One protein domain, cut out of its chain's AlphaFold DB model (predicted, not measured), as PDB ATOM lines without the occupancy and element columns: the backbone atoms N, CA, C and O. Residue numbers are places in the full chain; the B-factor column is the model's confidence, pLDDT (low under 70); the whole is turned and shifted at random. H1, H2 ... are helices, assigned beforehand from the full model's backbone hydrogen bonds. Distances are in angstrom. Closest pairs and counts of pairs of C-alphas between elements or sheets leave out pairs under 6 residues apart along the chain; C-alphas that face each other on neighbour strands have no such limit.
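What this domain is: This is residues 868 to 958 of the 960 residues of an uncharacterized protein of Thiothrix sp (UniProt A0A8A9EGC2). Picture two pairs of helices packed face to face: the hairpin of H1 and the longest helix, H2, forms one layer, and H3 and H5, side by side and running opposite ways, form the other, with the two pairs crossing steeply. The short helix H4 sits at the side of this core and packs on H1. The printed part has 91 residues with five named helices, H1 to H5 in chain order, and no named strand; its class is all helix. It is compact, with a radius of gyration of the C-alphas of 12.0 A and spans of 32 by 31 by 19 A.

How they stand to each other: Start at H2, residues 889 to 907. H1, residues 868 to 882, touches it at C-alphas 877 and 895, the closest pair, 6.4 A apart. These two helices form a hairpin, opposite ways at a shallow tilt of 34 degrees, only just short of steep. Look next at H5, residues 945 to 956, which H2 touches with residues 890 to 898 alone; the closest C-alphas, of Ala 894 and Thr 953, are 5.2 A apart, at a steep tilt of 59 degrees. H5 touches H3, residues 911 to 926, opposite ways at a shallow tilt of 22 degrees, with the C-alphas of Val 916 and Ala 955 closest at 5.1 A. H3 also touches H2 at a steep tilt of 58 degrees, through residues 913 to 917 of H3 and 898 to 905 of H2 alone; the closest C-alphas, of Ala 901 and Ser 913, are 5.5 A apart. H1 touches H3 with residues 869 to 873 alone, about perpendicular at 75 degrees, closest at C-alphas 873 and 921, 7.1 A. H4, residues 937 to 943, touches H1 at residues 875 to 880 of H1 alone, with C-alphas 879 and 938 closest at 6.4 A, and is apart from H2 and H3. In each of the five helices, every O i to N i+4 pair is within hydrogen-bond range.

Where its parts are: Find C-alpha 889 at (20.141, 45.809, -22.700); from there H2 runs 27.8 A to C-alpha 907 at (0.581, 26.375, -26.211). H1 covers 21.3 A from C-alpha 868 to 882, and H3 covers 22.3 A from C-alpha 911 to 926. H4 is the short one at 10.0 A, and H5 runs 16.1 A to C-alpha 956 at (6.864, 43.700, -21.555).

The domain as a whole: The two C-alphas farthest apart, those of Gln 908 and Glu 943, are 32.7 A apart. The printed part has no cut, and no link is long. Look for low confidence, pLDDT under 70, at residue 868 and at residues 927 to 938, of which 937 and 938 belong to H4; the mean of the printed part is 78.2.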
ATOM      1  N   ASP A 868      -2.363  34.480 -37.089       63.44
ATOM      2  CA  ASP A 868      -1.576  35.231 -38.075       63.44
ATOM      3  C   ASP A 868      -0.847  36.421 -37.432       63.44
ATOM      4  O   ASP A 868       0.344  36.634 -37.658       63.44
ATOM      5  N   GLN A 869      -1.532  37.171 -36.561       73.50
ATOM      6  CA  GLN A 869      -0.925  38.281 -35.818       73.50
ATOM      7  C   GLN A 869       0.197  37.786 -34.902       73.50
ATOM      8  O   GLN A 869       1.266  38.393 -34.841       73.50
ATOM      9  N   ARG A 870      -0.003  36.644 -34.234       78.44
ATOM     10  CA  ARG A 870       1.019  36.002 -33.399       78.44
ATOM     11  C   ARG A 870       2.256  35.614 -34.214       78.44
ATOM     12  O   ARG A 870       3.375  35.842 -33.757       78.44
ATOM     13  N   GLN A 871       2.074  35.070 -35.418       75.56
ATOM     14  CA  GLN A 871       3.181  34.695 -36.303       75.56
ATOM     15  C   GLN A 871       3.991  35.915 -36.761       75.56
ATOM     16  O   GLN A 871       5.225  35.874 -36.793       75.56
ATOM     17  N   ILE A 872       3.313  37.022 -37.059       76.50
ATOM     18  CA  ILE A 872       3.959  38.283 -37.423       76.50
ATOM     19  C   ILE A 872       4.752  38.845 -36.240       76.50
ATOM     20  O   ILE A 872       5.928  39.163 -36.393       76.50
ATOM     21  N   ILE A 873       4.144  38.908 -35.049       83.88
ATOM     22  CA  ILE A 873       4.825  39.344 -33.821       83.88
ATOM     23  C   ILE A 873       6.070  38.488 -33.569       83.88
ATOM     24  O   ILE A 873       7.138  39.028 -33.292       83.88
ATOM     25  N   SER A 874       5.965  37.163 -33.718       84.94
ATOM     26  CA  SER A 874       7.113  36.262 -33.575       84.94
ATOM     27  C   SER A 874       8.219  36.581 -34.579       84.94
ATOM     28  O   SER A 874       9.386  36.603 -34.204       84.94
ATOM     29  N   SER A 875       7.860  36.860 -35.834       83.12
ATOM     30  CA  SER A 875       8.823  37.163 -36.899       83.12
ATOM     31  C   SER A 875       9.556  38.483 -36.644       83.12
ATOM     32  O   SER A 875      10.774  38.545 -36.784       83.12
ATOM     33  N   VAL A 876       8.835  39.517 -36.192       85.06
ATOM     34  CA  VAL A 876       9.412  40.816 -35.807       85.06
ATOM     35  C   VAL A 876      10.376  40.659 -34.629       85.06
ATOM     36  O   VAL A 876      11.500  41.156 -34.683       85.06
ATOM     37  N   LEU A 877       9.981  39.924 -33.582       88.06
ATOM     38  CA  LEU A 877      10.836  39.678 -32.413       88.06
ATOM     39  C   LEU A 877      12.079  38.847 -32.767       88.06
ATOM     40  O   LEU A 877      13.169  39.120 -32.265       88.06
ATOM     41  N   ASP A 878      11.936  37.840 -33.632       86.56
ATOM     42  CA  ASP A 878      13.054  37.012 -34.089       86.56
ATOM     43  C   ASP A 878      14.072  37.830 -34.894       86.56
ATOM     44  O   ASP A 878      15.278  37.648 -34.719       86.56
ATOM     45  N   GLU A 879      13.606  38.762 -35.724       85.50
ATOM     46  CA  GLU A 879      14.469  39.655 -36.497       85.50
ATOM     47  C   GLU A 879      15.167  40.697 -35.608       85.50
ATOM     48  O   GLU A 879      16.369  40.930 -35.745       85.50
ATOM     49  N   MET A 880      14.476  41.244 -34.601       84.88
ATOM     50  CA  MET A 880      15.107  42.107 -33.593       84.88
ATOM     51  C   MET A 880      16.255  41.391 -32.869       84.88
ATOM     52  O   MET A 880      17.316  41.976 -32.649       84.88
ATOM     53  N   LEU A 881      16.088  40.104 -32.550       86.81
ATOM     54  CA  LEU A 881      17.141  39.296 -31.926       86.81
ATOM     55  C   LEU A 881      18.322  39.008 -32.865       86.81
ATOM     56  O   LEU A 881      19.444  38.821 -32.378       86.81
ATOM     57  N   ARG A 882      18.121  38.999 -34.190       83.69
ATOM     58  CA  ARG A 882      19.227  38.923 -35.166       83.69
ATOM     59  C   ARG A 882      20.065  40.201 -35.163       83.69
ATOM     60  O   ARG A 882      21.285  40.117 -35.283       83.69
ATOM     61  N   HIS A 883      19.444  41.350 -34.899       82.94
ATOM     62  CA  HIS A 883      20.098  42.656 -34.754       82.94
ATOM     63  C   HIS A 883      20.412  43.043 -33.295       82.94
ATOM     64  O   HIS A 883      20.548  44.224 -32.974       82.94
ATOM     65  N   LYS A 884      20.605  42.058 -32.403       79.12
ATOM     66  CA  LYS A 884      20.839  42.275 -30.960       79.12
ATOM     67  C   LYS A 884      21.997  43.213 -30.604       79.12
ATOM     68  O   LYS A 884      21.963  43.818 -29.545       79.12
ATOM     69  N   ALA A 885      23.013  43.339 -31.463       76.25
ATOM     70  CA  ALA A 885      24.153  44.232 -31.228       76.25
ATOM     71  C   ALA A 885      23.773  45.726 -31.256       76.25
ATOM     72  O   ALA A 885      24.528  46.555 -30.761       76.25
ATOM     73  N   ASN A 886      22.605  46.051 -31.821       76.12
ATOM     74  CA  ASN A 886      22.103  47.412 -31.995       76.12
ATOM     75  C   ASN A 886      20.952  47.747 -31.023       76.12
ATOM     76  O   ASN A 886      20.299  48.775 -31.188       76.12
ATOM     77  N   LEU A 887      20.656  46.876 -30.052       81.19
ATOM     78  CA  LEU A 887      19.613  47.082 -29.041       81.19
ATOM     79  C   LEU A 887      20.256  47.409 -27.689       81.19
ATOM     80  O   LEU A 887      21.311  46.868 -27.366       81.19
ATOM     81  N   SER A 888      19.623  48.276 -26.895       86.12
ATOM     82  CA  SER A 888      20.007  48.451 -25.490       86.12
ATOM     83  C   SER A 888      19.645  47.207 -24.674       86.12
ATOM     84  O   SER A 888      18.708  46.486 -25.030       86.12
ATOM     85  N   ASP A 889      20.357  46.978 -23.567       82.25
ATOM     86  CA  ASP A 889      20.141  45.809 -22.700       82.25
ATOM     87  C   ASP A 889      18.679  45.715 -22.211       82.25
ATOM     88  O   ASP A 889      18.083  44.639 -22.277       82.25
ATOM     89  N   ASP A 890      18.056  46.850 -21.871       80.56
ATOM     90  CA  ASP A 890      16.651  46.920 -21.431       80.56
ATOM     91  C   ASP A 890      15.651  46.477 -22.518       80.56
ATOM     92  O   ASP A 890      14.652  45.808 -22.246       80.56
ATOM     93  N   VAL A 891      15.900  46.846 -23.781       85.88
ATOM     94  CA  VAL A 891      15.036  46.449 -24.906       85.88
ATOM     95  C   VAL A 891      15.268  44.982 -25.247       85.88
ATOM     96  O   VAL A 891      14.325  44.269 -25.584       85.88
ATOM     97  N   LEU A 892      16.511  44.507 -25.138       87.12
ATOM     98  CA  LEU A 892      16.846  43.107 -25.357       87.12
ATOM     99  C   LEU A 892      16.126  42.199 -24.345       87.12
ATOM    100  O   LEU A 892      15.558  41.181 -24.745       87.12
ATOM    101  N   GLU A 893      16.105  42.580 -23.066       86.00
ATOM    102  CA  GLU A 893      15.379  41.868 -22.007       86.00
ATOM    103  C   GLU A 893      13.867  41.835 -22.290       86.00
ATOM    104  O   GLU A 893      13.269  40.756 -22.344       86.00
ATOM    105  N   ALA A 894      13.274  42.984 -22.633       88.19
ATOM    106  CA  ALA A 894      11.865  43.078 -23.012       88.19
ATOM    107  C   ALA A 894      11.501  42.193 -24.223       88.19
ATOM    108  O   ALA A 894      10.449  41.546 -24.238       88.19
ATOM    109  N   VAL A 895      12.375  42.114 -25.235       89.31
ATOM    110  CA  VAL A 895      12.190  41.239 -26.408       89.31
ATOM    111  C   VAL A 895      12.179  39.762 -25.996       89.31
ATOM    112  O   VAL A 895      11.346  38.998 -26.497       89.31
ATOM    113  N   TYR A 896      13.049  39.336 -25.074       89.00
ATOM    114  CA  TYR A 896      13.049  37.956 -24.573       89.00
ATOM    115  C   TYR A 896      11.778  37.617 -23.786       89.00
ATOM    116  O   TYR A 896      11.201  36.542 -24.001       89.00
ATOM    117  N   ASP A 897      11.311  38.525 -22.931       88.12
ATOM    118  CA  ASP A 897      10.114  38.324 -22.113       88.12
ATOM    119  C   ASP A 897       8.842  38.224 -22.954       88.12
ATOM    120  O   ASP A 897       8.054  37.282 -22.804       88.12
ATOM    121  N   VAL A 898       8.670  39.125 -23.924       88.94
ATOM    122  CA  VAL A 898       7.522  39.067 -24.833       88.94
ATOM    123  C   VAL A 898       7.597  37.826 -25.725       88.94
ATOM    124  O   VAL A 898       6.584  37.159 -25.929       88.94
ATOM    125  N   ARG A 899       8.787  37.408 -26.182       90.69
ATOM    126  CA  ARG A 899       8.951  36.156 -26.948       90.69
ATOM    127  C   ARG A 899       8.577  34.917 -26.130       90.69
ATOM    128  O   ARG A 899       8.033  33.953 -26.675       90.69
ATOM    129  N   LYS A 900       8.830  34.918 -24.819       87.38
ATOM    130  CA  LYS A 900       8.360  33.860 -23.912       87.38
ATOM    131  C   LYS A 900       6.835  33.881 -23.779       87.38
ATOM    132  O   LYS A 900       6.221  32.811 -23.779       87.38
ATOM    133  N   ALA A 901       6.224  35.067 -23.731       86.00
ATOM    134  CA  ALA A 901       4.770  35.216 -23.737       86.00
ATOM    135  C   ALA A 901       4.144  34.679 -25.037       86.00
ATOM    136  O   ALA A 901       3.192  33.911 -24.948       86.00
ATOM    137  N   VAL A 902       4.734  34.952 -26.212       87.69
ATOM    138  CA  VAL A 902       4.309  34.382 -27.512       87.69
ATOM    139  C   VAL A 902       4.283  32.850 -27.468       87.69
ATOM    140  O   VAL A 902       3.276  32.237 -27.810       87.69
ATOM    141  N   LYS A 903       5.367  32.215 -27.001       84.38
ATOM    142  CA  LYS A 903       5.461  30.742 -26.921       84.38
ATOM    143  C   LYS A 903       4.490  30.127 -25.918       84.38
ATOM    144  O   LYS A 903       4.068  28.985 -26.081       84.38
ATOM    145  N   THR A 904       4.182  30.855 -24.847       81.38
ATOM    146  CA  THR A 904       3.204  30.416 -23.844       81.38
ATOM    147  C   THR A 904       1.797  30.497 -24.428       81.38
ATOM    148  O   THR A 904       1.053  29.526 -24.349       81.38
ATOM    149  N   ASP A 905       1.490  31.601 -25.110       83.19
ATOM    150  CA  ASP A 905       0.226  31.844 -25.805       83.19
ATOM    151  C   ASP A 905      -0.046  30.837 -26.934       83.19
ATOM    152  O   ASP A 905      -1.188  30.447 -27.167       83.19
ATOM    153  N   GLU A 906       1.009  30.376 -27.615       78.25
ATOM    154  CA  GLU A 906       0.931  29.340 -28.648       78.25
ATOM    155  C   GLU A 906       0.510  27.974 -28.096       78.25
ATOM    156  O   GLU A 906      -0.247  27.254 -28.745       78.25
ATOM    157  N   LYS A 907       0.951  27.631 -26.880       77.94
ATOM    158  CA  LYS A 907       0.581  26.375 -26.211       77.94
ATOM    159  C   LYS A 907      -0.767  26.465 -25.501       77.94
ATOM    160  O   LYS A 907      -1.541  25.515 -25.552       77.94
ATOM    161  N   GLN A 908      -1.021  27.576 -24.811       74.81
ATOM    162  CA  GLN A 908      -2.261  27.837 -24.091       74.81
ATOM    163  C   GLN A 908      -2.478  29.357 -23.955       74.81
ATOM    164  O   GLN A 908      -1.784  30.001 -23.165       74.81
ATOM    165  N   PRO A 909      -3.443  29.943 -24.687       75.81
ATOM    166  CA  PRO A 909      -3.749  31.364 -24.579       75.81
ATOM    167  C   PRO A 909      -4.259  31.710 -23.177       75.81
ATOM    168  O   PRO A 909      -5.196  31.089 -22.675       75.81
ATOM    169  N   THR A 910      -3.657  32.714 -22.548       77.00
ATOM    170  CA  THR A 910      -4.094  33.272 -21.262       77.00
ATOM    171  C   THR A 910      -4.456  34.740 -21.439       77.00
ATOM    172  O   THR A 910      -3.940  35.406 -22.333       77.00
ATOM    173  N   GLU A 911      -5.301  35.285 -20.567       72.75
ATOM    174  CA  GLU A 911      -5.666  36.708 -20.617       72.75
ATOM    175  C   GLU A 911      -4.429  37.623 -20.539       72.75
ATOM    176  O   GLU A 911      -4.311  38.592 -21.290       72.75
ATOM    177  N   LYS A 912      -3.442  37.252 -19.709       75.75
ATOM    178  CA  LYS A 912      -2.173  37.981 -19.577       75.75
ATOM    179  C   LYS A 912      -1.340  37.925 -20.862       75.75
ATOM    180  O   LYS A 912      -0.829  38.955 -21.295       75.75
ATOM    181  N   SER A 913      -1.226  36.759 -21.506       80.06
ATOM    182  CA  SER A 913      -0.477  36.631 -22.764       80.06
ATOM    183  C   SER A 913      -1.164  37.350 -23.927       80.06
ATOM    184  O   SER A 913      -0.498  38.039 -24.693       80.06
ATOM    185  N   GLN A 914      -2.493  37.286 -24.009       79.56
ATOM    186  CA  GLN A 914      -3.284  37.992 -25.020       79.56
ATOM    187  C   GLN A 914      -3.217  39.516 -24.855       79.56
ATOM    188  O   GLN A 914      -3.076  40.233 -25.842       79.56
ATOM    189  N   SER A 915      -3.219  40.023 -23.617       77.62
ATOM    190  CA  SER A 915      -3.062  41.456 -23.331       77.62
ATOM    191  C   SER A 915      -1.689  41.992 -23.763       77.62
ATOM    192  O   SER A 915      -1.600  43.022 -24.435       77.62
ATOM    193  N   VAL A 916      -0.617  41.255 -23.450       83.12
ATOM    194  CA  VAL A 916       0.761  41.602 -23.841       83.12
ATOM    195  C   VAL A 916       0.901  41.638 -25.361       83.12
ATOM    196  O   VAL A 916       1.392  42.620 -25.921       83.12
ATOM    197  N   LEU A 917       0.429  40.590 -26.044       84.06
ATOM    198  CA  LEU A 917       0.499  40.505 -27.500       84.06
ATOM    199  C   LEU A 917      -0.391  41.548 -28.177       84.06
ATOM    200  O   LEU A 917       0.019  42.133 -29.174       84.06
ATOM    201  N   GLY A 918      -1.573  41.827 -27.622       78.25
ATOM    202  CA  GLY A 918      -2.488  42.840 -28.137       78.25
ATOM    203  C   GLY A 918      -1.896  44.244 -28.048       78.25
ATOM    204  O   GLY A 918      -2.007  45.019 -28.997       78.25
ATOM    205  N   LYS A 919      -1.195  44.556 -26.950       81.19
ATOM    206  CA  LYS A 919      -0.510  45.843 -26.778       81.19
ATOM    207  C   LYS A 919       0.672  45.999 -27.733       81.19
ATOM    208  O   LYS A 919       0.811  47.057 -28.345       81.19
ATOM    209  N   LEU A 920       1.476  44.948 -27.917       84.94
ATOM    210  CA  LEU A 920       2.555  44.967 -28.907       84.94
ATOM    211  C   LEU A 920       2.003  45.105 -30.332       84.94
ATOM    212  O   LEU A 920       2.501  45.916 -31.107       84.94
ATOM    213  N   TRP A 921       0.948  44.359 -30.668       82.88
ATOM    214  CA  TRP A 921       0.295  44.448 -31.972       82.88
ATOM    215  C   TRP A 921      -0.240  45.852 -32.253       82.88
ATOM    216  O   TRP A 921      -0.035  46.372 -33.345       82.88
ATOM    217  N   GLY A 922      -0.882  46.480 -31.263       75.38
ATOM    218  CA  GLY A 922      -1.335  47.868 -31.351       75.38
ATOM    219  C   GLY A 922      -0.187  48.823 -31.673       75.38
ATOM    220  O   GLY A 922      -0.280  49.572 -32.641       75.38
ATOM    221  N   GLY A 923       0.929  48.717 -30.944       76.69
ATOM    222  CA  GLY A 923       2.117  49.538 -31.190       76.69
ATOM    223  C   GLY A 923       2.745  49.309 -32.570       76.69
ATOM    224  O   GLY A 923       3.098  50.266 -33.247       76.69
ATOM    225  N   ILE A 924       2.831  48.061 -33.043       76.19
ATOM    226  CA  ILE A 924       3.337  47.748 -34.394       76.19
ATOM    227  C   ILE A 924       2.378  48.270 -35.478       76.19
ATOM    228  O   ILE A 924       2.814  48.766 -36.519       76.19
ATOM    229  N   ARG A 925       1.066  48.182 -35.241       70.94
ATOM    230  CA  ARG A 925       0.036  48.664 -36.167       70.94
ATOM    231  C   ARG A 925       0.061  50.182 -36.302       70.94
ATOM    232  O   ARG A 925      -0.115  50.678 -37.404       70.94
ATOM    233  N   GLU A 926       0.289  50.917 -35.218       70.50
ATOM    234  CA  GLU A 926       0.419  52.380 -35.269       70.50
ATOM    235  C   GLU A 926       1.626  52.833 -36.101       70.50
ATOM    236  O   GLU A 926       1.591  53.902 -36.705       70.50
ATOM    237  N   LEU A 927       2.662  51.993 -36.194       67.06
ATOM    238  CA  LEU A 927       3.839  52.241 -37.025       67.06
ATOM    239  C   LEU A 927       3.631  51.882 -38.506       67.06
ATOM    240  O   LEU A 927       4.481  52.222 -39.323       67.06
ATOM    241  N   THR A 928       2.536  51.205 -38.879       54.03
ATOM    242  CA  THR A 928       2.383  50.597 -40.213       54.03
ATOM    243  C   THR A 928       1.068  50.924 -40.926       54.03
ATOM    244  O   THR A 928      -0.021  50.884 -40.364       54.03
ATOM    245  N   ASN A 929       1.150  51.075 -42.254       52.50
ATOM    246  CA  ASN A 929       0.076  50.666 -43.164       52.50
ATOM    247  C   ASN A 929       0.317  49.186 -43.517       52.50
ATOM    248  O   ASN A 929       0.942  48.880 -44.529       52.50
ATOM    249  N   VAL A 930      -0.165  48.277 -42.658       46.22
ATOM    250  CA  VAL A 930       0.141  46.823 -42.556       46.22
ATOM    251  C   VAL A 930       0.281  46.040 -43.875       46.22
ATOM    252  O   VAL A 930       0.936  45.006 -43.916       46.22
ATOM    253  N   ALA A 931      -0.288  46.507 -44.980       43.53
ATOM    254  CA  ALA A 931      -0.340  45.753 -46.222       43.53
ATOM    255  C   ALA A 931       0.617  46.227 -47.335       43.53
ATOM    256  O   ALA A 931       0.476  45.758 -48.465       43.53
ATOM    257  N   LYS A 932       1.547  47.152 -47.047       45.75
ATOM    258  CA  LYS A 932       2.603  47.574 -47.989       45.75
ATOM    259  C   LYS A 932       4.000  47.038 -47.631       45.75
ATOM    260  O   LYS A 932       4.739  46.717 -48.552       45.75
ATOM    261  N   ASP A 933       4.302  46.845 -46.341       50.44
ATOM    262  CA  ASP A 933       5.690  46.652 -45.868       50.44
ATOM    263  C   ASP A 933       6.013  45.255 -45.294       50.44
ATOM    264  O   ASP A 933       7.163  44.970 -44.974       50.44
ATOM    265  N   MET A 934       5.053  44.322 -45.201       53.31
ATOM    266  CA  MET A 934       5.323  42.967 -44.668       53.31
ATOM    267  C   MET A 934       5.890  41.961 -45.681       53.31
ATOM    268  O   MET A 934       6.078  40.793 -45.348       53.31
ATOM    269  N   THR A 935       6.204  42.393 -46.903       54.75
ATOM    270  CA  THR A 935       6.963  41.565 -47.854       54.75
ATOM    271  C   THR A 935       8.456  41.479 -47.510       54.75
ATOM    272  O   THR A 935       9.104  40.538 -47.960       54.75
ATOM    273  N   ASP A 936       8.990  42.402 -46.693       68.62
ATOM    274  CA  ASP A 936      10.372  42.390 -46.180       68.62
ATOM    275  C   ASP A 936      10.424  42.781 -44.688       68.62
ATOM    276  O   ASP A 936      10.653  43.932 -44.313       68.62
ATOM    277  N   VAL A 937      10.212  41.793 -43.813       68.62
ATOM    278  CA  VAL A 937      10.263  41.975 -42.348       68.62
ATOM    279  C   VAL A 937      11.659  42.422 -41.876       68.62
ATOM    280  O   VAL A 937      11.762  43.138 -40.881       68.62
ATOM    281  N   GLY A 938      12.722  42.045 -42.597       68.31
ATOM    282  CA  GLY A 938      14.107  42.402 -42.280       68.31
ATOM    283  C   GLY A 938      14.370  43.896 -42.428       68.31
ATOM    284  O   GLY A 938      14.796  44.549 -41.474       68.31
ATOM    285  N   GLY A 939      14.052  44.452 -43.601       71.00
ATOM    286  CA  GLY A 939      14.167  45.889 -43.863       71.00
ATOM    287  C   GLY A 939      13.337  46.733 -42.890       71.00
ATOM    288  O   GLY A 939      13.844  47.701 -42.322       71.00
ATOM    289  N   PHE A 940      12.105  46.301 -42.607       77.19
ATOM    290  CA  PHE A 940      11.189  46.983 -41.688       77.19
ATOM    291  C   PHE A 940      11.737  47.100 -40.256       77.19
ATOM    292  O   PHE A 940      11.664  48.163 -39.632       77.19
ATOM    293  N   VAL A 941      12.302  46.014 -39.719       78.94
ATOM    294  CA  VAL A 941      12.826  45.995 -38.346       78.94
ATOM    295  C   VAL A 941      14.059  46.882 -38.201       78.94
ATOM    296  O   VAL A 941      14.225  47.517 -37.160       78.94
ATOM    297  N   VAL A 942      14.893  46.971 -39.239       78.25
ATOM    298  CA  VAL A 942      16.051  47.875 -39.258       78.25
ATOM    299  C   VAL A 942      15.608  49.339 -39.340       78.25
ATOM    300  O   VAL A 942      16.152  50.176 -38.621       78.25
ATOM    301  N   GLU A 943      14.605  49.657 -40.161       79.00
ATOM    302  CA  GLU A 943      14.116  51.030 -40.351       79.00
ATOM    303  C   GLU A 943      13.412  51.593 -39.104       79.00
ATOM    304  O   GLU A 943      13.624  52.748 -38.729       79.00
ATOM    305  N   HIS A 944      12.621  50.771 -38.407       81.56
ATOM    306  CA  HIS A 944      11.804  51.205 -37.266       81.56
ATOM    307  C   HIS A 944      12.292  50.683 -35.908       81.56
ATOM    308  O   HIS A 944      11.535  50.674 -34.932       81.56
ATOM    309  N   GLN A 945      13.564  50.286 -35.811       80.31
ATOM    310  CA  GLN A 945      14.132  49.580 -34.658       80.31
ATOM    311  C   GLN A 945      13.845  50.254 -33.302       80.31
ATOM    312  O   GLN A 945      13.454  49.584 -32.345       80.31
ATOM    313  N   ALA A 946      13.982  51.581 -33.210       79.50
ATOM    314  CA  ALA A 946      13.744  52.331 -31.971       79.50
ATOM    315  C   ALA A 946      12.257  52.380 -31.566       79.50
ATOM    316  O   ALA A 946      11.914  52.280 -30.383       79.50
ATOM    317  N   ALA A 947      11.357  52.504 -32.544       81.00
ATOM    318  CA  ALA A 947       9.922  52.589 -32.303       81.00
ATOM    319  C   ALA A 947       9.332  51.218 -31.939       81.00
ATOM    320  O   ALA A 947       8.558  51.108 -30.986       81.00
ATOM    321  N   ILE A 948       9.778  50.159 -32.624       83.75
ATOM    322  CA  ILE A 948       9.428  48.777 -32.279       83.75
ATOM    323  C   ILE A 948       9.984  48.434 -30.891       83.75
ATOM    324  O   ILE A 948       9.251  47.888 -30.071       83.75
ATOM    325  N   GLY A 949      11.226  48.825 -30.579       84.00
ATOM    326  CA  GLY A 949      11.799  48.664 -29.239       84.00
ATOM    327  C   GLY A 949      10.931  49.292 -28.147       84.00
ATOM    328  O   GLY A 949      10.624  48.636 -27.158       84.00
ATOM    329  N   THR A 950      10.433  50.510 -28.372       85.44
ATOM    330  CA  THR A 950       9.521  51.193 -27.435       85.44
ATOM    331  C   THR A 950       8.205  50.429 -27.245       85.44
ATOM    332  O   THR A 950       7.745  50.255 -26.114       85.44
ATOM    333  N   ALA A 951       7.609  49.929 -28.332       84.12
ATOM    334  CA  ALA A 951       6.376  49.144 -28.273       84.12
ATOM    335  C   ALA A 951       6.571  47.810 -27.529       84.12
ATOM    336  O   ALA A 951       5.722  47.417 -26.725       84.12
ATOM    337  N   VAL A 952       7.706  47.139 -27.747       89.19
ATOM    338  CA  VAL A 952       8.057  45.886 -27.065       89.19
ATOM    339  C   VAL A 952       8.267  46.117 -25.571       89.19
ATOM    340  O   VAL A 952       7.685  45.386 -24.773       89.19
ATOM    341  N   THR A 953       8.993  47.160 -25.167       87.19
ATOM    342  CA  THR A 953       9.177  47.496 -23.745       87.19
ATOM    343  C   THR A 953       7.847  47.841 -23.067       87.19
ATOM    344  O   THR A 953       7.571  47.381 -21.958       87.19
ATOM    345  N   ALA A 954       6.961  48.576 -23.747       83.38
ATOM    346  CA  ALA A 954       5.634  48.903 -23.224       83.38
ATOM    347  C   ALA A 954       4.712  47.677 -23.071       83.38
ATOM    348  O   ALA A 954       3.824  47.678 -22.207       83.38
ATOM    349  N   ALA A 955       4.897  46.652 -23.908       85.00
ATOM    350  CA  ALA A 955       4.207  45.371 -23.803       85.00
ATOM    351  C   ALA A 955       4.817  44.482 -22.707       85.00
ATOM    352  O   ALA A 955       4.074  43.891 -21.925       85.00
ATOM    353  N   ALA A 956       6.148  44.440 -22.594       86.38
ATOM    354  CA  ALA A 956       6.864  43.700 -21.555       86.38
ATOM    355  C   ALA A 956       6.528  44.201 -20.141       86.38
ATOM    356  O   ALA A 956       6.401  43.396 -19.227       86.38
ATOM    357  N   ALA A 957       6.256  45.498 -19.970       83.75
ATOM    358  CA  ALA A 957       5.805  46.071 -18.698       83.75
ATOM    359  C   ALA A 957       4.459  45.515 -18.181       83.75
ATOM    360  O   ALA A 957       4.086  45.772 -17.044       83.75
ATOM    361  N   LEU A 958       3.698  44.776 -18.999       78.56
ATOM    362  CA  LEU A 958       2.505  44.047 -18.545       78.56
ATOM    363  C   LEU A 958       2.832  42.643 -17.996       78.56
ATOM    364  O   LEU A 958       1.946  41.953 -17.484       78.56
TER     365      LEU A 958